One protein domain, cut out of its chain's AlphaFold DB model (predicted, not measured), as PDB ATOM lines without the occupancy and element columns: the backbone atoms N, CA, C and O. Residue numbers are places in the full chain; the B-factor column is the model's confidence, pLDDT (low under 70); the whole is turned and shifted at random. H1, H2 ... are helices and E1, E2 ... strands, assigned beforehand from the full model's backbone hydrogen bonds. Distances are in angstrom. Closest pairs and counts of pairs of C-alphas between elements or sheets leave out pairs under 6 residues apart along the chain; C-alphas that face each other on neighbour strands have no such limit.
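AT A GLANCE: This is residues 4 to 156 of the 353 residues of the protein "YodL-like" of Gemmiger formicilis (UniProt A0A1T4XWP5). One twisted five-stranded sheet forms a wall, with two helices, H2 and H3, over one face of it, and a separate two-stranded hairpin, E6 and E7, reaches away from this body. The short helix H4 packs on H3, while H1 only grazes the sheet. The printed part has 153 residues, with four named helices and seven named strands in the order E1 H1 E2 H2 E3 E4 E5 H3 E6 E7 H4. The large sheet runs E2 E1 E3 E4 E5, all antiparallel, and the class is mixed, helices and strands. The whole is compact, with a radius of gyration of the C-alphas of 15.4 A and spans of 45 by 35 by 32 A.

IN THESE COORDINATES: In the large sheet, E1 is residues 4 to 9, beginning at C-alpha 4 (8.204, -33.510, 2.071), and E2 is residues 28 to 30. E3, residues 65 to 72, is 21.5 A long. E4, residues 75 to 84, is 26.4 A long and bends by 51 degrees at residue 80. E5 is residues 87 to 90. H2, residues 33 to 44, is 15.4 A long, and H3, residues 104 to 117, is 19.9 A long. H1 is residues 12 to 16. E6, residues 125 to 130, and E7, residues 133 to 138, are 15.8 A and 16.2 A long. H4, residues 151 to 154, ends at C-alpha 154 (9.957, -26.125, -16.953).

HOW THE PARTS SIT: In the sheet, N 8 and O 28 of E1 and E2 are 2.9 A apart, within hydrogen-bond range, as are N 7 and O 68 of E1 and E3 at 2.9 A. E3, E4 and E5 form a meander, each strand the antiparallel neighbour of the one before, with N 78 and O 69 at 2.8 A and N 89 and O 82 at 2.8 A. E2, H2 and E3 form a split strand-helix-strand unit, two strands running the same way with E1 between them, and its crossover is right-handed. H2 and H3 lie on the same face, making two layers, at heights over the sheet of 9.2 A and 8.3 A. H3 touches H2 with residues 112 to 117 alone, the closest C-alphas being those of Thr 33 and Leu 113, 6.3 A. H4 touches H3, the C-alphas of Lys 111 and Leu 153 being closest at 4.7 A. In the hairpin E6 and E7, N 128 and O 135 are 3.0 A apart. Every O i to N i+4 pair is within hydrogen-bond range in H1, H2 and H3; H4 is too short for one.

THE WHOLE: The C-alphas farthest apart, those of Gln 42 and Asn 131, are 47.5 A apart. The printed part has no cut. The links H1 to E2, H2 to E3, E5 to H3 and E7 to H4 are long. The mean pLDDT of the printed part is 89.7, and residue 58 is under 70.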
ATOM      1  N   TYR A   4       7.759 -34.716   2.763       92.31
ATOM      2  CA  TYR A   4       8.204 -33.510   2.071       92.31
ATOM      3  C   TYR A   4       7.328 -32.318   2.429       92.31
ATOM      4  O   TYR A   4       6.146 -32.459   2.755       92.31
ATOM      5  N   ARG A   5       7.916 -31.132   2.346       95.12
ATOM      6  CA  ARG A   5       7.226 -29.841   2.405       95.12
ATOM      7  C   ARG A   5       7.999 -28.830   1.572       95.12
ATOM      8  O   ARG A   5       9.174 -29.033   1.286       95.12
ATOM      9  N   TYR A   6       7.349 -27.749   1.180       97.38
ATOM     10  CA  TYR A   6       8.049 -26.631   0.567       97.38
ATOM     11  C   TYR A   6       8.662 -25.751   1.653       97.38
ATOM     12  O   TYR A   6       8.122 -25.670   2.760       97.38
ATOM     13  N   TYR A   7       9.756 -25.072   1.331       97.19
ATOM     14  CA  TYR A   7      10.305 -24.027   2.181       97.19
ATOM     15  C   TYR A   7      10.582 -22.753   1.391       97.19
ATOM     16  O   TYR A   7      10.787 -22.782   0.175       97.19
ATOM     17  N   LEU A   8      10.610 -21.641   2.114       97.31
ATOM     18  CA  LEU A   8      10.978 -20.327   1.618       97.31
ATOM     19  C   LEU A   8      11.869 -19.636   2.660       97.31
ATOM     20  O   LEU A   8      11.605 -19.719   3.857       97.31
ATOM     21  N   ILE A   9      12.913 -18.948   2.205       96.31
ATOM     22  CA  ILE A   9      13.761 -18.085   3.036       96.31
ATOM     23  C   ILE A   9      13.600 -16.650   2.515       96.31
ATOM     24  O   ILE A   9      14.035 -16.401   1.386       96.31
ATOM     25  N   PRO A  10      12.972 -15.736   3.287       94.62
ATOM     26  CA  PRO A  10      12.624 -14.390   2.823       94.62
ATOM     27  C   PRO A  10      13.805 -13.532   2.371       94.62
ATOM     28  O   PRO A  10      13.731 -12.929   1.303       94.62
ATOM     29  N   ASP A  11      14.876 -13.514   3.169       91.88
ATOM     30  CA  ASP A  11      16.156 -12.908   2.811       91.88
ATOM     31  C   ASP A  11      17.296 -13.892   3.106       91.88
ATOM     32  O   ASP A  11      17.714 -14.092   4.246       91.88
ATOM     33  N   PHE A  12      17.788 -14.560   2.069       91.12
ATOM     34  CA  PHE A  12      18.859 -15.537   2.186       91.12
ATOM     35  C   PHE A  12      20.167 -14.892   2.648       91.12
ATOM     36  O   PHE A  12      20.942 -15.555   3.332       91.12
ATOM     37  N   MET A  13      20.409 -13.612   2.341       90.19
ATOM     38  CA  MET A  13      21.601 -12.920   2.835       90.19
ATOM     39  C   MET A  13      21.565 -12.756   4.351       90.19
ATOM     40  O   MET A  13      22.534 -13.137   5.008       90.19
ATOM     41  N   SER A  14      20.457 -12.269   4.918       88.44
ATOM     42  CA  SER A  14      20.331 -12.161   6.379       88.44
ATOM     43  C   SER A  14      20.324 -13.527   7.057       88.44
ATOM     44  O   SER A  14      20.845 -13.673   8.160       88.44
ATOM     45  N   HIS A  15      19.821 -14.553   6.365       88.19
ATOM     46  CA  HIS A  15      19.856 -15.931   6.834       88.19
ATOM     47  C   HIS A  15      21.285 -16.481   6.984       88.19
ATOM     48  O   HIS A  15      21.586 -17.102   8.004       88.19
ATOM     49  N   VAL A  16      22.167 -16.266   5.999       87.25
ATOM     50  CA  VAL A  16      23.539 -16.823   6.007       87.25
ATOM     51  C   VAL A  16      24.586 -15.900   6.635       87.25
ATOM     52  O   VAL A  16      25.620 -16.386   7.096       87.25
ATOM     53  N   PHE A  17      24.327 -14.592   6.699       86.75
ATOM     54  CA  PHE A  17      25.212 -13.594   7.304       86.75
ATOM     55  C   PHE A  17      24.529 -12.859   8.469       86.75
ATOM     56  O   PHE A  17      24.459 -11.632   8.454       86.75
ATOM     57  N   PRO A  18      24.073 -13.554   9.527       83.25
ATOM     58  CA  PRO A  18      23.266 -12.945  10.591       83.25
ATOM     59  C   PRO A  18      23.981 -11.821  11.356       83.25
ATOM     60  O   PRO A  18      23.340 -11.028  12.024       83.25
ATOM     61  N   GLN A  19      25.309 -11.722  11.265       87.06
ATOM     62  CA  GLN A  19      26.083 -10.644  11.893       87.06
ATOM     63  C   GLN A  19      25.987  -9.307  11.140       87.06
ATOM     64  O   GLN A  19      26.361  -8.275  11.690       87.06
ATOM     65  N   GLN A  20      25.546  -9.324   9.878       84.81
ATOM     66  CA  GLN A  20      25.440  -8.140   9.017       84.81
ATOM     67  C   GLN A  20      24.031  -7.530   9.016       84.81
ATOM     68  O   GLN A  20      23.823  -6.494   8.391       84.81
ATOM     69  N   PHE A  21      23.072  -8.161   9.694       85.19
ATOM     70  CA  PHE A  21      21.663  -7.779   9.684       85.19
ATOM     71  C   PHE A  21      21.115  -7.775  11.111       85.19
ATOM     72  O   PHE A  21      21.544  -8.568  11.945       85.19
ATOM     73  N   GLU A  22      20.165  -6.883  11.396       82.75
ATOM     74  CA  GLU A  22      19.548  -6.778  12.727       82.75
ATOM     75  C   GLU A  22      18.720  -8.020  13.081       82.75
ATOM     76  O   GLU A  22      18.719  -8.468  14.226       82.75
ATOM     77  N   GLU A  23      18.058  -8.609  12.082       85.50
ATOM     78  CA  GLU A  23      17.235  -9.804  12.230       85.50
ATOM     79  C   GLU A  23      17.607 -10.858  11.181       85.50
ATOM     80  O   GLU A  23      17.742 -10.574   9.988       85.50
ATOM     81  N   GLN A  24      17.746 -12.105  11.631       90.31
ATOM     82  CA  GLN A  24      17.972 -13.247  10.750       90.31
ATOM     83  C   GLN A  24      16.637 -13.727  10.171       90.31
ATOM     84  O   GLN A  24      15.719 -14.073  10.920       90.31
ATOM     85  N   ALA A  25      16.533 -13.821   8.842       89.88
ATOM     86  CA  ALA A  25      15.328 -14.348   8.213       89.88
ATOM     87  C   ALA A  25      15.121 -15.840   8.562       89.88
ATOM     88  O   ALA A  25      16.045 -16.652   8.388       89.88
ATOM     89  N   PRO A  26      13.920 -16.239   9.023       93.50
ATOM     90  CA  PRO A  26      13.625 -17.629   9.330       93.50
ATOM     91  C   PRO A  26      13.417 -18.449   8.052       93.50
ATOM     92  O   PRO A  26      13.076 -17.924   6.992       93.50
ATOM     93  N   THR A  27      13.554 -19.768   8.168       95.25
ATOM     94  CA  THR A  27      13.030 -20.690   7.156       95.25
ATOM     95  C   THR A  27      11.540 -20.905   7.404       95.25
ATOM     96  O   THR A  27      11.139 -21.422   8.447       95.25
ATOM     97  N   GLU A  28      10.714 -20.508   6.443       97.19
ATOM     98  CA  GLU A  28       9.264 -20.692   6.462       97.19
ATOM     99  C   GLU A  28       8.899 -21.979   5.710       97.19
ATOM    100  O   GLU A  28       9.496 -22.282   4.678       97.19
ATOM    101  N   PHE A  29       7.915 -22.740   6.198       96.88
ATOM    102  CA  PHE A  29       7.534 -24.035   5.623       96.88
ATOM    103  C   PHE A  29       6.063 -24.083   5.212       96.88
ATOM    104  O   PHE A  29       5.194 -23.582   5.923       96.88
ATOM    105  N   PHE A  30       5.778 -24.766   4.102       97.31
ATOM    106  CA  PHE A  30       4.449 -24.820   3.491       97.31
ATOM    107  C   PHE A  30       4.103 -26.235   3.029       97.31
ATOM    108  O   PHE A  30       4.947 -26.972   2.520       97.31
ATOM    109  N   SER A  31       2.834 -26.613   3.169       94.81
ATOM    110  CA  SER A  31       2.326 -27.912   2.713       94.81
ATOM    111  C   SER A  31       1.939 -27.924   1.231       94.81
ATOM    112  O   SER A  31       1.885 -28.990   0.624       94.81
ATOM    113  N   ASN A  32       1.664 -26.757   0.644       95.19
ATOM    114  CA  ASN A  32       1.182 -26.612  -0.726       95.19
ATOM    115  C   ASN A  32       1.741 -25.342  -1.390       95.19
ATOM    116  O   ASN A  32       2.169 -24.403  -0.716       95.19
ATOM    117  N   THR A  33       1.721 -25.311  -2.723       97.06
ATOM    118  CA  THR A  33       2.249 -24.186  -3.507       97.06
ATOM    119  C   THR A  33       1.359 -22.945  -3.463       97.06
ATOM    120  O   THR A  33       1.869 -21.854  -3.681       97.06
ATOM    121  N   ALA A  34       0.062 -23.055  -3.161       97.00
ATOM    122  CA  ALA A  34      -0.837 -21.900  -3.132       97.00
ATOM    123  C   ALA A  34      -0.510 -20.955  -1.962       97.00
ATOM    124  O   ALA A  34      -0.338 -19.751  -2.172       97.00
ATOM    125  N   ASP A  35      -0.347 -21.505  -0.757       97.62
ATOM    126  CA  ASP A  35       0.039 -20.733   0.431       97.62
ATOM    127  C   ASP A  35       1.454 -20.165   0.288       97.62
ATOM    128  O   ASP A  35       1.684 -18.983   0.562       97.62
ATOM    129  N   LEU A  36       2.381 -20.978  -0.233       97.88
ATOM    130  CA  LEU A  36       3.733 -20.528  -0.554       97.88
ATOM    131  C   LEU A  36       3.703 -19.359  -1.540       97.88
ATOM    132  O   LEU A  36       4.388 -18.365  -1.325       97.88
ATOM    133  N   MET A  37       2.897 -19.437  -2.603       97.06
ATOM    134  CA  MET A  37       2.836 -18.389  -3.623       97.06
ATOM    135  C   MET A  37       2.254 -17.083  -3.102       97.06
ATOM    136  O   MET A  37       2.685 -16.012  -3.530       97.06
ATOM    137  N   LYS A  38       1.301 -17.142  -2.167       96.56
ATOM    138  CA  LYS A  38       0.794 -15.942  -1.497       96.56
ATOM    139  C   LYS A  38       1.925 -15.217  -0.767       96.56
ATOM    140  O   LYS A  38       2.065 -14.006  -0.924       96.56
ATOM    141  N   ARG A  39       2.756 -15.958  -0.028       96.69
ATOM    142  CA  ARG A  39       3.925 -15.406   0.666       96.69
ATOM    143  C   ARG A  39       5.009 -14.937  -0.304       96.69
ATOM    144  O   ARG A  39       5.541 -13.845  -0.146       96.69
ATOM    145  N   TYR A  40       5.292 -15.729  -1.334       96.50
ATOM    146  CA  TYR A  40       6.274 -15.410  -2.365       96.50
ATOM    147  C   TYR A  40       5.976 -14.071  -3.045       96.50
ATOM    148  O   TYR A  40       6.872 -13.246  -3.169       96.50
ATOM    149  N   LYS A  41       4.718 -13.817  -3.431       93.62
ATOM    150  CA  LYS A  41       4.315 -12.549  -4.062       93.62
ATOM    151  C   LYS A  41       4.548 -11.341  -3.154       93.62
ATOM    152  O   LYS A  41       5.162 -10.381  -3.598       93.62
ATOM    153  N   GLN A  42       4.160 -11.437  -1.879       93.50
ATOM    154  CA  GLN A  42       4.407 -10.377  -0.888       93.50
ATOM    155  C   GLN A  42       5.896 -10.043  -0.763       93.50
ATOM    156  O   GLN A  42       6.272  -8.886  -0.632       93.50
ATOM    157  N   LEU A  43       6.750 -11.068  -0.787       94.25
ATOM    158  CA  LEU A  43       8.191 -10.882  -0.683       94.25
ATOM    159  C   LEU A  43       8.792 -10.360  -1.985       94.25
ATOM    160  O   LEU A  43       9.682  -9.519  -1.939       94.25
ATOM    161  N   ARG A  44       8.302 -10.798  -3.149       90.75
ATOM    162  CA  ARG A  44       8.809 -10.326  -4.444       90.75
ATOM    163  C   ARG A  44       8.635  -8.832  -4.657       90.75
ATOM    164  O   ARG A  44       9.474  -8.267  -5.348       90.75
ATOM    165  N   GLU A  45       7.611  -8.228  -4.070       84.94
ATOM    166  CA  GLU A  45       7.379  -6.779  -4.110       84.94
ATOM    167  C   GLU A  45       8.331  -5.993  -3.192       84.94
ATOM    168  O   GLU A  45       8.442  -4.778  -3.323       84.94
ATOM    169  N   MET A  46       9.058  -6.661  -2.289       88.81
ATOM    170  CA  MET A  46      10.016  -5.986  -1.416       88.81
ATOM    171  C   MET A  46      11.208  -5.442  -2.224       88.81
ATOM    172  O   MET A  46      11.821  -6.215  -2.972       88.81
ATOM    173  N   PRO A  47      11.609  -4.167  -2.032       86.69
ATOM    174  CA  PRO A  47      12.663  -3.524  -2.821       86.69
ATOM    175  C   PRO A  47      13.978  -4.307  -2.860       86.69
ATOM    176  O   PRO A  47      14.570  -4.477  -3.926       86.69
ATOM    177  N   TYR A  48      14.374  -4.889  -1.725       87.06
ATOM    178  CA  TYR A  48      15.641  -5.603  -1.594       87.06
ATOM    179  C   TYR A  48      15.783  -6.821  -2.510       87.06
ATOM    180  O   TYR A  48      16.899  -7.247  -2.795       87.06
ATOM    181  N   ASN A  49      14.678  -7.388  -3.007       88.25
ATOM    182  CA  ASN A  49      14.730  -8.497  -3.960       88.25
ATOM    183  C   ASN A  49      15.170  -8.062  -5.364       88.25
ATOM    184  O   ASN A  49      15.588  -8.917  -6.148       88.25
ATOM    185  N   ASN A  50      15.104  -6.764  -5.665       83.31
ATOM    186  CA  ASN A  50      15.543  -6.164  -6.923       83.31
ATOM    187  C   ASN A  50      16.844  -5.355  -6.763       83.31
ATOM    188  O   ASN A  50      17.353  -4.834  -7.746       83.31
ATOM    189  N   GLU A  51      17.390  -5.261  -5.546       83.31
ATOM    190  CA  GLU A  51      18.670  -4.601  -5.299       83.31
ATOM    191  C   GLU A  51      19.830  -5.382  -5.915       83.31
ATOM    192  O   GLU A  51      19.960  -6.607  -5.760       83.31
ATOM    193  N   TYR A  52      20.740  -4.634  -6.534       82.00
ATOM    194  CA  TYR A  52      22.008  -5.182  -6.965       82.00
ATOM    195  C   TYR A  52      22.862  -5.525  -5.745       82.00
ATOM    196  O   TYR A  52      23.213  -4.675  -4.929       82.00
ATOM    197  N   THR A  53      23.231  -6.795  -5.645       84.88
ATOM    198  CA  THR A  53      24.198  -7.287  -4.665       84.88
ATOM    199  C   THR A  53      25.385  -7.889  -5.403       84.88
ATOM    200  O   THR A  53      25.344  -8.059  -6.623       84.88
ATOM    201  N   TRP A  54      26.467  -8.207  -4.695       86.19
ATOM    202  CA  TRP A  54      27.642  -8.785  -5.337       86.19
ATOM    203  C   TRP A  54      28.329  -9.835  -4.478       86.19
ATOM    204  O   TRP A  54      28.744  -9.569  -3.356       86.19
ATOM    205  N   ASN A  55      28.474 -11.026  -5.043       80.19
ATOM    206  CA  ASN A  55      29.212 -12.149  -4.501       80.19
ATOM    207  C   ASN A  55      30.507 -12.317  -5.297       80.19
ATOM    208  O   ASN A  55      30.480 -12.790  -6.434       80.19
ATOM    209  N   GLU A  56      31.637 -11.991  -4.670       77.75
ATOM    210  CA  GLU A  56      32.976 -12.091  -5.269       77.75
ATOM    211  C   GLU A  56      33.358 -13.521  -5.673       77.75
ATOM    212  O   GLU A  56      34.126 -13.727  -6.609       77.75
ATOM    213  N   ARG A  57      32.808 -14.539  -5.000       71.69
ATOM    214  CA  ARG A  57      33.093 -15.946  -5.310       71.69
ATOM    215  C   ARG A  57      32.386 -16.399  -6.582       71.69
ATOM    216  O   ARG A  57      32.922 -17.229  -7.312       71.69
ATOM    217  N   THR A  58      31.173 -15.908  -6.829       69.06
ATOM    218  CA  THR A  58      30.359 -16.319  -7.987       69.06
ATOM    219  C   THR A  58      30.293 -15.271  -9.096       69.06
ATOM    220  O   THR A  58      29.679 -15.552 -10.128       69.06
ATOM    221  N   ASN A  59      30.875 -14.085  -8.878       73.31
ATOM    222  CA  ASN A  59      30.733 -12.887  -9.709       73.31
ATOM    223  C   ASN A  59      29.272 -12.627 -10.102       73.31
ATOM    224  O   ASN A  59      28.939 -12.522 -11.282       73.31
ATOM    225  N   LEU A  60      28.384 -12.623  -9.103       70.94
ATOM    226  CA  LEU A  60      26.944 -12.435  -9.287       70.94
ATOM    227  C   LEU A  60      26.286 -11.735  -8.112       70.94
ATOM    228  O   LEU A  60      26.780 -11.872  -6.996       70.94
ATOM    229  N   PRO A  61      25.082 -11.174  -8.310       84.00
ATOM    230  CA  PRO A  61      24.185 -10.881  -7.210       84.00
ATOM    231  C   PRO A  61      23.937 -12.088  -6.317       84.00
ATOM    232  O   PRO A  61      23.677 -13.203  -6.788       84.00
ATOM    233  N   TYR A  62      24.038 -11.853  -5.011       87.88
ATOM    234  CA  TYR A  62      23.628 -12.806  -3.996       87.88
ATOM    235  C   TYR A  62      22.135 -13.122  -4.158       87.88
ATOM    236  O   TYR A  62      21.353 -12.266  -4.580       87.88
ATOM    237  N   PRO A  63      21.719 -14.359  -3.842       90.94
ATOM    238  CA  PRO A  63      20.304 -14.663  -3.766       90.94
ATOM    239  C   PRO A  63      19.701 -13.909  -2.577       90.94
ATOM    240  O   PRO A  63      20.278 -13.901  -1.489       90.94
ATOM    241  N   ARG A  64      18.548 -13.277  -2.803       92.81
ATOM    242  CA  ARG A  64      17.771 -12.578  -1.774       92.81
ATOM    243  C   ARG A  64      16.585 -13.425  -1.344       92.81
ATOM    244  O   ARG A  64      16.479 -13.732  -0.177       92.81
ATOM    245  N   LEU A  65      15.802 -13.978  -2.261       95.25
ATOM    246  CA  LEU A  65      14.719 -14.907  -1.917       95.25
ATOM    247  C   LEU A  65      15.064 -16.323  -2.381       95.25
ATOM    248  O   LEU A  65      15.451 -16.521  -3.530       95.25
ATOM    249  N   THR A  66      14.931 -17.317  -1.505       96.06
ATOM    250  CA  THR A  66      15.188 -18.727  -1.852       96.06
ATOM    251  C   THR A  66      13.954 -19.574  -1.602       96.06
ATOM    252  O   THR A  66      13.291 -19.414  -0.580       96.06
ATOM    253  N   VAL A  67      13.661 -20.492  -2.521       97.50
ATOM    254  CA  VAL A  67      12.523 -21.405  -2.435       97.50
ATOM    255  C   VAL A  67      12.969 -22.818  -2.801       97.50
ATOM    256  O   VAL A  67      13.721 -23.024  -3.759       97.50
ATOM    257  N   GLY A  68      12.508 -23.811  -2.051       96.44
ATOM    258  CA  GLY A  68      12.903 -25.193  -2.281       96.44
ATOM    259  C   GLY A  68      11.992 -26.216  -1.625       96.44
ATOM    260  O   GLY A  68      10.857 -25.925  -1.237       96.44
ATOM    261  N   ILE A  69      12.500 -27.439  -1.544       95.19
ATOM    262  CA  ILE A  69      11.802 -28.598  -0.995       95.19
ATOM    263  C   ILE A  69      12.623 -29.139   0.167       95.19
ATOM    264  O   ILE A  69      13.814 -29.387   0.032       95.19
ATOM    265  N   ASP A  70      11.970 -29.321   1.304       93.50
ATOM    266  CA  ASP A  70      12.544 -29.921   2.499       93.50
ATOM    267  C   ASP A  70      12.091 -31.381   2.595       93.50
ATOM    268  O   ASP A  70      10.887 -31.654   2.683       93.50
ATOM    269  N   ARG A  71      13.047 -32.314   2.561       88.62
ATOM    270  CA  ARG A  71      12.825 -33.736   2.841       88.62
ATOM    271  C   ARG A  71      13.159 -33.976   4.308       88.62
ATOM    272  O   ARG A  71      14.311 -33.881   4.691       88.62
ATOM    273  N   ARG A  72      12.166 -34.328   5.128       84.00
ATOM    274  CA  ARG A  72      12.360 -34.521   6.580       84.00
ATOM    275  C   ARG A  72      12.953 -35.879   6.956       84.00
ATOM    276  O   ARG A  72      13.413 -36.054   8.080       84.00
ATOM    277  N   ASN A  73      12.878 -36.872   6.067       77.12
ATOM    278  CA  ASN A  73      13.360 -38.224   6.356       77.12
ATOM    279  C   ASN A  73      13.803 -38.991   5.088       77.12
ATOM    280  O   ASN A  73      12.947 -39.371   4.276       77.12
ATOM    281  N   PRO A  74      15.110 -39.281   4.928       74.88
ATOM    282  CA  PRO A  74      16.229 -38.634   5.628       74.88
ATOM    283  C   PRO A  74      16.221 -37.116   5.405       74.88
ATOM    284  O   PRO A  74      15.652 -36.655   4.417       74.88
ATOM    285  N   ASP A  75      16.819 -36.375   6.337       78.81
ATOM    286  CA  ASP A  75      16.955 -34.920   6.239       78.81
ATOM    287  C   ASP A  75      17.710 -34.523   4.959       78.81
ATOM    288  O   ASP A  75      18.725 -35.137   4.614       78.81
ATOM    289  N   GLY A  76      17.195 -33.536   4.231       83.00
ATOM    290  CA  GLY A  76      17.740 -33.131   2.940       83.00
ATOM    291  C   GLY A  76      16.920 -32.038   2.267       83.00
ATOM    292  O   GLY A  76      16.023 -32.321   1.471       83.00
ATOM    293  N   ALA A  77      17.251 -30.782   2.555       88.00
ATOM    294  CA  ALA A  77      16.703 -29.644   1.830       88.00
ATOM    295  C   ALA A  77      17.365 -29.497   0.452       88.00
ATOM    296  O   ALA A  77      18.588 -29.555   0.316       88.00
ATOM    297  N   VAL A  78      16.549 -29.267  -0.573       91.00
ATOM    298  CA  VAL A  78      16.987 -29.015  -1.946       91.00
ATOM    299  C   VAL A  78      16.449 -27.662  -2.382       91.00
ATOM    300  O   VAL A  78      15.235 -27.455  -2.467       91.00
ATOM    301  N   THR A  79      17.360 -26.738  -2.683       93.38
ATOM    302  CA  THR A  79      16.990 -25.450  -3.273       93.38
ATOM    303  C   THR A  79      16.584 -25.663  -4.724       93.38
ATOM    304  O   THR A  79      17.306 -26.310  -5.476       93.38
ATOM    305  N   ILE A  80      15.447 -25.095  -5.125       95.38
ATOM    306  CA  ILE A  80      14.958 -25.184  -6.507       95.38
ATOM    307  C   ILE A  80      15.033 -23.825  -7.197       95.38
ATOM    308  O   ILE A  80      15.403 -23.763  -8.365       95.38
ATOM    309  N   ILE A  81      14.702 -22.735  -6.496       96.62
ATOM    310  CA  ILE A  81      14.628 -21.393  -7.083       96.62
ATOM    311  C   ILE A  81      15.330 -20.385  -6.180       96.62
ATOM    312  O   ILE A  81      15.160 -20.395  -4.960       96.62
ATOM    313  N   GLN A  82      16.082 -19.481  -6.797       94.56
ATOM    314  CA  GLN A  82      16.697 -18.331  -6.148       94.56
ATOM    315  C   GLN A  82      16.358 -17.055  -6.905       94.56
ATOM    316  O   GLN A  82      16.498 -17.002  -8.122       94.56
ATOM    317  N   VAL A  83      15.976 -16.006  -6.190       93.62
ATOM    318  CA  VAL A  83      15.788 -14.673  -6.758       93.62
ATOM    319  C   VAL A  83      17.070 -13.886  -6.572       93.62
ATOM    320  O   VAL A  83      17.544 -13.717  -5.447       93.62
ATOM    321  N   ARG A  84      17.642 -13.422  -7.679       90.50
ATOM    322  CA  ARG A  84      18.886 -12.648  -7.718       90.50
ATOM    323  C   ARG A  84      18.638 -11.413  -8.563       90.50
ATOM    324  O   ARG A  84      18.384 -11.561  -9.755       90.50
ATOM    325  N   ASN A  85      18.708 -10.225  -7.961       87.88
ATOM    326  CA  ASN A  85      18.487  -8.956  -8.664       87.88
ATOM    327  C   ASN A  85      17.173  -8.955  -9.480       87.88
ATOM    328  O   ASN A  85      17.171  -8.701 -10.679       87.88
ATOM    329  N   GLY A  86      16.071  -9.382  -8.858       88.38
ATOM    330  CA  GLY A  86      14.747  -9.468  -9.482       88.38
ATOM    331  C   GLY A  86      14.523 -10.664 -10.419       88.38
ATOM    332  O   GLY A  86      13.407 -10.869 -10.895       88.38
ATOM    333  N   VAL A  87      15.533 -11.499 -10.660       90.38
ATOM    334  CA  VAL A  87      15.461 -12.621 -11.609       90.38
ATOM    335  C   VAL A  87      15.272 -13.949 -10.889       90.38
ATOM    336  O   VAL A  87      16.043 -14.262  -9.980       90.38
ATOM    337  N   ASN A  88      14.325 -14.779 -11.336       94.31
ATOM    338  CA  ASN A  88      14.162 -16.136 -10.815       94.31
ATOM    339  C   ASN A  88      15.139 -17.096 -11.521       94.31
ATOM    340  O   ASN A  88      14.965 -17.438 -12.694       94.31
ATOM    341  N   TYR A  89      16.142 -17.576 -10.794       94.25
ATOM    342  CA  TYR A  89      17.088 -18.594 -11.241       94.25
ATOM    343  C   TYR A  89      16.663 -19.983 -10.776       94.25
ATOM    344  O   TYR A  89      16.375 -20.183  -9.598       94.25
ATOM    345  N   LEU A  90      16.692 -20.955 -11.686       95.88
ATOM    346  CA  LEU A  90      16.626 -22.371 -11.343       95.88
ATOM    347  C   LEU A  90      17.976 -22.827 -10.770       95.88
ATOM    348  O   LEU A  90      19.020 -22.610 -11.390       95.88
ATOM    349  N   CYS A  91      17.941 -23.514  -9.631       92.00
ATOM    350  CA  CYS A  91      19.067 -24.287  -9.115       92.00
ATOM    351  C   CYS A  91      18.995 -25.715  -9.661       92.00
ATOM    352  O   CYS A  91      17.973 -26.388  -9.527       92.00
ATOM    353  N   ASP A  92      20.080 -26.203 -10.260       86.06
ATOM    354  CA  ASP A  92      20.177 -27.564 -10.793       86.06
ATOM    355  C   ASP A  92      20.829 -28.561  -9.827       86.06
ATOM    356  O   ASP A  92      21.185 -29.667 -10.230       86.06
ATOM    357  N   ASP A  93      20.905 -28.220  -8.537       82.25
ATOM    358  CA  ASP A  93      21.435 -29.085  -7.476       82.25
ATOM    359  C   ASP A  93      20.727 -30.447  -7.420       82.25
ATOM    360  O   ASP A  93      21.357 -31.465  -7.132       82.25
ATOM    361  N   TYR A  94      19.437 -30.507  -7.783       82.50
ATOM    362  CA  TYR A  94      18.674 -31.760  -7.904       82.50
ATOM    363  C   TYR A  94      19.228 -32.714  -8.981       82.50
ATOM    364  O   TYR A  94      18.898 -33.900  -9.000       82.50
ATOM    365  N   ARG A  95      20.096 -32.219  -9.870       83.50
ATOM    366  CA  ARG A  95      20.847 -32.995 -10.863       83.50
ATOM    367  C   ARG A  95      22.309 -33.187 -10.480       83.50
ATOM    368  O   ARG A  95      23.062 -33.737 -11.282       83.50
ATOM    369  N   GLY A  96      22.736 -32.811  -9.280       81.56
ATOM    370  CA  GLY A  96      24.080 -33.102  -8.793       81.56
ATOM    371  C   GLY A  96      24.375 -34.612  -8.734       81.56
ATOM    372  O   GLY A  96      23.454 -35.435  -8.739       81.56
ATOM    373  N   PRO A  97      25.654 -35.022  -8.692       80.00
ATOM    374  CA  PRO A  97      26.044 -36.423  -8.516       80.00
ATOM    375  C   PRO A  97      25.691 -36.962  -7.121       80.00
ATOM    376  O   PRO A  97      25.619 -38.170  -6.933       80.00
ATOM    377  N   PHE A  98      25.436 -36.065  -6.167       78.19
ATOM    378  CA  PHE A  98      25.001 -36.384  -4.806       78.19
ATOM    379  C   PHE A  98      23.477 -36.305  -4.623       78.19
ATOM    380  O   PHE A  98      22.983 -36.532  -3.523       78.19
ATOM    381  N   ALA A  99      22.730 -35.963  -5.678       79.06
ATOM    382  CA  ALA A  99      21.280 -35.859  -5.615       79.06
ATOM    383  C   ALA A  99      20.615 -37.232  -5.770       79.06
ATOM    384  O   ALA A  99      21.049 -38.068  -6.567       79.06
ATOM    385  N   ASP A 100      19.505 -37.439  -5.060       76.06
ATOM    386  CA  ASP A 100      18.648 -38.614  -5.224       76.06
ATOM    387  C   ASP A 100      17.810 -38.475  -6.507       76.06
ATOM    388  O   ASP A 100      16.612 -38.203  -6.481       76.06
ATOM    389  N   ARG A 101      18.457 -38.617  -7.672       73.75
ATOM    390  CA  ARG A 101      17.836 -38.402  -8.998       73.75
ATOM    391  C   ARG A 101      16.666 -39.349  -9.299       73.75
ATOM    392  O   ARG A 101      15.933 -39.133 -10.261       73.75
ATOM    393  N   ASN A 102      16.501 -40.407  -8.507       80.62
ATOM    394  CA  ASN A 102      15.411 -41.370  -8.643       80.62
ATOM    395  C   ASN A 102      14.202 -41.029  -7.754       80.62
ATOM    396  O   ASN A 102      13.182 -41.724  -7.813       80.62
ATOM    397  N   ASP A 103      14.292 -39.962  -6.959       87.81
ATOM    398  CA  ASP A 103      13.219 -39.467  -6.108       87.81
ATOM    399  C   ASP A 103      12.120 -38.796  -6.947       87.81
ATOM    400  O   ASP A 103      12.085 -37.583  -7.170       87.81
ATOM    401  N   LYS A 104      11.185 -39.618  -7.435       89.62
ATOM    402  CA  LYS A 104      10.055 -39.159  -8.255       89.62
ATOM    403  C   LYS A 104       9.199 -38.110  -7.545       89.62
ATOM    404  O   LYS A 104       8.611 -37.268  -8.219       89.62
ATOM    405  N   GLN A 105       9.107 -38.167  -6.214       90.56
ATOM    406  CA  GLN A 105       8.301 -37.227  -5.444       90.56
ATOM    407  C   GLN A 105       8.967 -35.850  -5.393       90.56
ATOM    408  O   GLN A 105       8.287 -34.851  -5.624       90.56
ATOM    409  N   LEU A 106      10.285 -35.797  -5.178       90.56
ATOM    410  CA  LEU A 106      11.060 -34.557  -5.249       90.56
ATOM    411  C   LEU A 106      10.907 -33.879  -6.618       90.56
ATOM    412  O   LEU A 106      10.618 -32.685  -6.678       90.56
ATOM    413  N   ILE A 107      11.050 -34.636  -7.712       91.75
ATOM    414  CA  ILE A 107      10.924 -34.097  -9.077       91.75
ATOM    415  C   ILE A 107       9.511 -33.567  -9.346       91.75
ATOM    416  O   ILE A 107       9.356 -32.501  -9.941       91.75
ATOM    417  N   GLU A 108       8.473 -34.272  -8.897       93.44
ATOM    418  CA  GLU A 108       7.090 -33.820  -9.072       93.44
ATOM    419  C   GLU A 108       6.798 -32.542  -8.274       93.44
ATOM    420  O   GLU A 108       6.224 -31.591  -8.805       93.44
ATOM    421  N   MET A 109       7.264 -32.463  -7.027       95.00
ATOM    422  CA  MET A 109       7.159 -31.239  -6.230       95.00
ATOM    423  C   MET A 109       7.962 -30.086  -6.842       95.00
ATOM    424  O   MET A 109       7.493 -28.948  -6.845       95.00
ATOM    425  N   ALA A 110       9.136 -30.358  -7.417       94.94
ATOM    426  CA  ALA A 110       9.943 -29.341  -8.084       94.94
ATOM    427  C   ALA A 110       9.229 -28.789  -9.326       94.94
ATOM    428  O   ALA A 110       9.205 -27.575  -9.518       94.94
ATOM    429  N   LYS A 111       8.563 -29.641 -10.121       95.69
ATOM    430  CA  LYS A 111       7.708 -29.212 -11.244       95.69
ATOM    431  C   LYS A 111       6.559 -28.326 -10.782       95.69
ATOM    432  O   LYS A 111       6.312 -27.286 -11.392       95.69
ATOM    433  N   GLN A 112       5.860 -28.718  -9.717       96.50
ATOM    434  CA  GLN A 112       4.765 -27.923  -9.151       96.50
ATOM    435  C   GLN A 112       5.265 -26.555  -8.689       96.50
ATOM    436  O   GLN A 112       4.639 -25.537  -8.987       96.50
ATOM    437  N   LEU A 113       6.417 -26.523  -8.015       96.81
ATOM    438  CA  LEU A 113       7.031 -25.294  -7.532       96.81
ATOM    439  C   LEU A 113       7.473 -24.381  -8.682       96.81
ATOM    440  O   LEU A 113       7.119 -23.205  -8.692       96.81
ATOM    441  N   VAL A 114       8.178 -24.921  -9.680       97.06
ATOM    442  CA  VAL A 114       8.608 -24.182 -10.879       97.06
ATOM    443  C   VAL A 114       7.411 -23.661 -11.669       97.06
ATOM    444  O   VAL A 114       7.443 -22.525 -12.128       97.06
ATOM    445  N   THR A 115       6.337 -24.442 -11.787       95.88
ATOM    446  CA  THR A 115       5.106 -24.011 -12.464       95.88
ATOM    447  C   THR A 115       4.422 -22.866 -11.717       95.88
ATOM    448  O   THR A 115       3.912 -21.944 -12.347       95.88
ATOM    449  N   ALA A 116       4.414 -22.909 -10.383       95.56
ATOM    450  CA  ALA A 116       3.765 -21.899  -9.556       95.56
ATOM    451  C   ALA A 116       4.565 -20.585  -9.487       95.56
ATOM    452  O   ALA A 116       3.986 -19.507  -9.613       95.56
ATOM    453  N   VAL A 117       5.882 -20.679  -9.295       95.69
ATOM    454  CA  VAL A 117       6.783 -19.529  -9.094       95.69
ATOM    455  C   VAL A 117       7.274 -18.944 -10.422       95.69
ATOM    456  O   VAL A 117       7.399 -17.726 -10.562       95.69
ATOM    457  N   GLY A 118       7.546 -19.804 -11.403       95.38
ATOM    458  CA  GLY A 118       8.236 -19.461 -12.641       95.38
ATOM    459  C   GLY A 118       9.750 -19.341 -12.462       95.38
ATOM    460  O   GLY A 118      10.242 -18.895 -11.428       95.38
ATOM    461  N   VAL A 119      10.503 -19.714 -13.494       95.69
ATOM    462  CA  VAL A 119      11.948 -19.465 -13.591       95.69
ATOM    463  C   VAL A 119      12.252 -18.768 -14.911       95.69
ATOM    464  O   VAL A 119      11.531 -18.966 -15.888       95.69
ATOM    465  N   ASP A 120      13.288 -17.939 -14.927       94.12
ATOM    466  CA  ASP A 120      13.711 -17.139 -16.083       94.12
ATOM    467  C   ASP A 120      15.067 -17.616 -16.604       94.12
ATOM    468  O   ASP A 120      15.297 -17.729 -17.811       94.12
ATOM    469  N   ARG A 121      15.978 -17.942 -15.684       93.75
ATOM    470  CA  ARG A 121      17.364 -18.276 -16.009       93.75
ATOM    471  C   ARG A 121      17.854 -19.488 -15.244       93.75
ATOM    472  O   ARG A 121      17.260 -19.921 -14.261       93.75
ATOM    473  N   ILE A 122      18.980 -20.011 -15.694       93.44
ATOM    474  CA  ILE A 122      19.739 -21.028 -14.980       93.44
ATOM    475  C   ILE A 122      21.229 -20.746 -15.119       93.44
ATOM    476  O   ILE A 122      21.705 -20.275 -16.154       93.44
ATOM    477  N   ARG A 123      21.952 -21.099 -14.062       90.44
ATOM    478  CA  ARG A 123      23.395 -21.257 -14.062       90.44
ATOM    479  C   ARG A 123      23.715 -22.740 -13.890       90.44
ATOM    480  O   ARG A 123      23.657 -23.225 -12.764       90.44
ATOM    481  N   PRO A 124      23.995 -23.470 -14.976       90.38
ATOM    482  CA  PRO A 124      24.166 -24.909 -14.889       90.38
ATOM    483  C   PRO A 124      25.479 -25.273 -14.191       90.38
ATOM    484  O   PRO A 124      26.520 -24.663 -14.457       90.38
ATOM    485  N   HIS A 125      25.444 -26.301 -13.352       88.94
ATOM    486  CA  HIS A 125      26.624 -26.944 -12.796       88.94
ATOM    487  C   HIS A 125      26.989 -28.171 -13.633       88.94
ATOM    488  O   HIS A 125      26.181 -29.066 -13.886       88.94
ATOM    489  N   TYR A 126      28.248 -28.231 -14.054       86.69
ATOM    490  CA  TYR A 126      28.814 -29.372 -14.761       86.69
ATOM    491  C   TYR A 126      29.757 -30.125 -13.837       86.69
ATOM    492  O   TYR A 126      30.585 -29.528 -13.153       86.69
ATOM    493  N   TYR A 127      29.656 -31.447 -13.837       86.75
ATOM    494  CA  TYR A 127      30.443 -32.299 -12.959       86.75
ATOM    495  C   TYR A 127      31.405 -33.135 -13.792       86.75
ATOM    496  O   TYR A 127      30.993 -33.792 -14.748       86.75
ATOM    497  N   THR A 128      32.684 -33.107 -13.430       88.25
ATOM    498  CA  THR A 128      33.730 -33.933 -14.046       88.25
ATOM    499  C   THR A 128      34.437 -34.738 -12.971       88.25
ATOM    500  O   THR A 128      34.765 -34.189 -11.919       88.25
ATOM    501  N   GLU A 129      34.717 -36.009 -13.238       89.31
ATOM    502  CA  GLU A 129      35.561 -36.817 -12.361       89.31
ATOM    503  C   GLU A 129      37.035 -36.636 -12.725       89.31
ATOM    504  O   GLU A 129      37.425 -36.779 -13.883       89.31
ATOM    505  N   GLU A 130      37.865 -36.331 -11.731       88.19
ATOM    506  CA  GLU A 130      39.314 -36.231 -11.886       88.19
ATOM    507  C   GLU A 130      39.990 -36.869 -10.670       88.19
ATOM    508  O   GLU A 130      39.771 -36.449  -9.535       88.19
ATOM    509  N   ASN A 131      40.801 -37.908 -10.897       85.75
ATOM    510  CA  ASN A 131      41.525 -38.643  -9.847       85.75
ATOM    511  C   ASN A 131      40.633 -39.152  -8.691       85.75
ATOM    512  O   ASN A 131      41.046 -39.132  -7.536       85.75
ATOM    513  N   GLY A 132      39.401 -39.583  -8.985       84.50
ATOM    514  CA  GLY A 132      38.445 -40.051  -7.969       84.50
ATOM    515  C   GLY A 132      37.740 -38.935  -7.187       84.50
ATOM    516  O   GLY A 132      36.981 -39.227  -6.266       84.50
ATOM    517  N   HIS A 133      37.953 -37.666  -7.555       84.00
ATOM    518  CA  HIS A 133      37.251 -36.516  -6.996       84.00
ATOM    519  C   HIS A 133      36.302 -35.891  -8.022       84.00
ATOM    520  O   HIS A 133      36.667 -35.651  -9.173       84.00
ATOM    521  N   THR A 134      35.091 -35.559  -7.579       85.88
ATOM    522  CA  THR A 134      34.128 -34.793  -8.374       85.88
ATOM    523  C   THR A 134      34.495 -33.312  -8.345       85.88
ATOM    524  O   THR A 134      34.374 -32.657  -7.309       85.88
ATOM    525  N   LYS A 135      34.903 -32.758  -9.488       86.25
ATOM    526  CA  LYS A 135      35.031 -31.310  -9.686       86.25
ATOM    527  C   LYS A 135      33.719 -30.734 -10.211       86.25
ATOM    528  O   LYS A 135      33.081 -31.330 -11.078       86.25
ATOM    529  N   VAL A 136      33.347 -29.568  -9.689       86.44
ATOM    530  CA  VAL A 136      32.169 -28.804 -10.116       86.44
ATOM    531  C   VAL A 136      32.636 -27.599 -10.923       86.44
ATOM    532  O   VAL A 136      33.409 -26.783 -10.425       86.44
ATOM    533  N   HIS A 137      32.152 -27.479 -12.152       86.31
ATOM    534  CA  HIS A 137      32.354 -26.325 -13.018       86.31
ATOM    535  C   HIS A 137      31.051 -25.550 -13.116       86.31
ATOM    536  O   HIS A 137      30.000 -26.115 -13.415       86.31
ATOM    537  N   VAL A 138      31.124 -24.251 -12.876       85.56
ATOM    538  CA  VAL A 138      29.963 -23.366 -12.928       85.56
ATOM    539  C   VAL A 138      29.855 -22.784 -14.335       85.56
ATOM    540  O   VAL A 138      30.803 -22.180 -14.837       85.56
ATOM    541  N   GLY A 139      28.715 -22.999 -14.986       85.88
ATOM    542  CA  GLY A 139      28.413 -22.467 -16.308       85.88
ATOM    543  C   GLY A 139      28.133 -20.964 -16.323       85.88
ATOM    544  O   GLY A 139      28.121 -20.289 -15.294       85.88
ATOM    545  N   LYS A 140      27.877 -20.441 -17.524       87.81
ATOM    546  CA  LYS A 140      27.362 -19.078 -17.712       87.81
ATOM    547  C   LYS A 140      25.849 -19.053 -17.530       87.81
ATOM    548  O   LYS A 140      25.185 -20.061 -17.761       87.81
ATOM    549  N   ASP A 141      25.319 -17.886 -17.182       87.94
ATOM    550  CA  ASP A 141      23.875 -17.694 -17.098       87.94
ATOM    551  C   ASP A 141      23.257 -17.753 -18.484       87.94
ATOM    552  O   ASP A 141      23.585 -16.947 -19.358       87.94
ATOM    553  N   ILE A 142      22.300 -18.651 -18.655       91.31
ATOM    554  CA  ILE A 142      21.527 -18.779 -19.886       91.31
ATOM    555  C   ILE A 142      20.046 -18.621 -19.574       91.31
ATOM    556  O   ILE A 142      19.593 -18.895 -18.456       91.31
ATOM    557  N   HIS A 143      19.290 -18.155 -20.564       93.75
ATOM    558  CA  HIS A 143      17.840 -18.141 -20.455       93.75
ATOM    559  C   HIS A 143      17.332 -19.583 -20.342       93.75
ATOM    560  O   HIS A 143      17.878 -20.491 -20.973       93.75
ATOM    561  N   ILE A 144      16.289 -19.821 -19.543       94.94
ATOM    562  CA  ILE A 144      15.836 -21.189 -19.259       94.94
ATOM    563  C   ILE A 144      15.428 -21.947 -20.529       94.94
ATOM    564  O   ILE A 144      15.632 -23.153 -20.616       94.94
ATOM    565  N   THR A 145      14.926 -21.247 -21.550       93.00
ATOM    566  CA  THR A 145      14.541 -21.851 -22.839       93.00
ATOM    567  C   THR A 145      15.725 -22.368 -23.662       93.00
ATOM    568  O   THR A 145      15.522 -23.169 -24.568       93.00
ATOM    569  N   GLU A 146      16.954 -21.966 -23.338       93.44
ATOM    570  CA  GLU A 146      18.179 -22.427 -24.005       93.44
ATOM    571  C   GLU A 146      18.804 -23.644 -23.309       93.44
ATOM    572  O   GLU A 146      19.692 -24.301 -23.856       93.44
ATOM    573  N   TRP A 147      18.358 -23.976 -22.095       94.56
ATOM    574  CA  TRP A 147      18.920 -25.090 -21.344       94.56
ATOM    575  C   TRP A 147      18.318 -26.423 -21.790       94.56
ATOM    576  O   TRP A 147      17.119 -26.660 -21.657       94.56
ATOM    577  N   ALA A 148      19.167 -27.350 -22.241       93.00
ATOM    578  CA  ALA A 148      18.741 -28.643 -22.787       93.00
ATOM    579  C   ALA A 148      17.875 -29.489 -21.830       93.00
ATOM    580  O   ALA A 148      17.075 -30.306 -22.278       93.00
ATOM    581  N   ASN A 149      18.020 -29.293 -20.517       92.25
ATOM    582  CA  ASN A 149      17.270 -30.030 -19.499       92.25
ATOM    583  C   ASN A 149      16.023 -29.291 -18.996       92.25
ATOM    584  O   ASN A 149      15.284 -29.840 -18.180       92.25
ATOM    585  N   ALA A 150      15.752 -28.077 -19.483       93.81
ATOM    586  CA  ALA A 150      14.581 -27.308 -19.082       93.81
ATOM    587  C   ALA A 150      13.258 -28.084 -19.195       93.81
ATOM    588  O   ALA A 150      12.441 -27.938 -18.284       93.81
ATOM    589  N   PRO A 151      13.026 -28.959 -20.200       94.31
ATOM    590  CA  PRO A 151      11.785 -29.728 -20.280       94.31
ATOM    591  C   PRO A 151      11.482 -30.606 -19.056       94.31
ATOM    592  O   PRO A 151      10.324 -30.953 -18.849       94.31
ATOM    593  N   GLU A 152      12.476 -30.959 -18.235       92.19
ATOM    594  CA  GLU A 152      12.271 -31.791 -17.045       92.19
ATOM    595  C   GLU A 152      11.405 -31.099 -15.986       92.19
ATOM    596  O   GLU A 152      10.488 -31.724 -15.460       92.19
ATOM    597  N   LEU A 153      11.665 -29.818 -15.696       93.88
ATOM    598  CA  LEU A 153      10.932 -29.054 -14.673       93.88
ATOM    599  C   LEU A 153      10.099 -27.896 -15.237       93.88
ATOM    600  O   LEU A 153       9.153 -27.449 -14.595       93.88
ATOM    601  N   CYS A 154      10.442 -27.401 -16.425       95.50
ATOM    602  CA  CYS A 154       9.957 -26.125 -16.953       95.50
ATOM    603  C   CYS A 154       9.001 -26.284 -18.144       95.50
ATOM    604  O   CYS A 154       8.619 -25.284 -18.744       95.50
ATOM    605  N   SER A 155       8.585 -27.505 -18.504       93.25
ATOM    606  CA  SER A 155       7.731 -27.759 -19.682       93.25
ATOM    607  C   SER A 155       6.363 -27.065 -19.636       93.25
ATOM    608  O   SER A 155       5.727 -26.871 -20.675       93.25
ATOM    609  N   ALA A 156       5.888 -26.710 -18.439       94.12
ATOM    610  CA  ALA A 156       4.651 -25.963 -18.234       94.12
ATOM    611  C   ALA A 156       4.822 -24.447 -18.432       94.12
ATOM    612  O   ALA A 156       3.833 -23.745 -18.632       94.12
TER     613      ALA A 156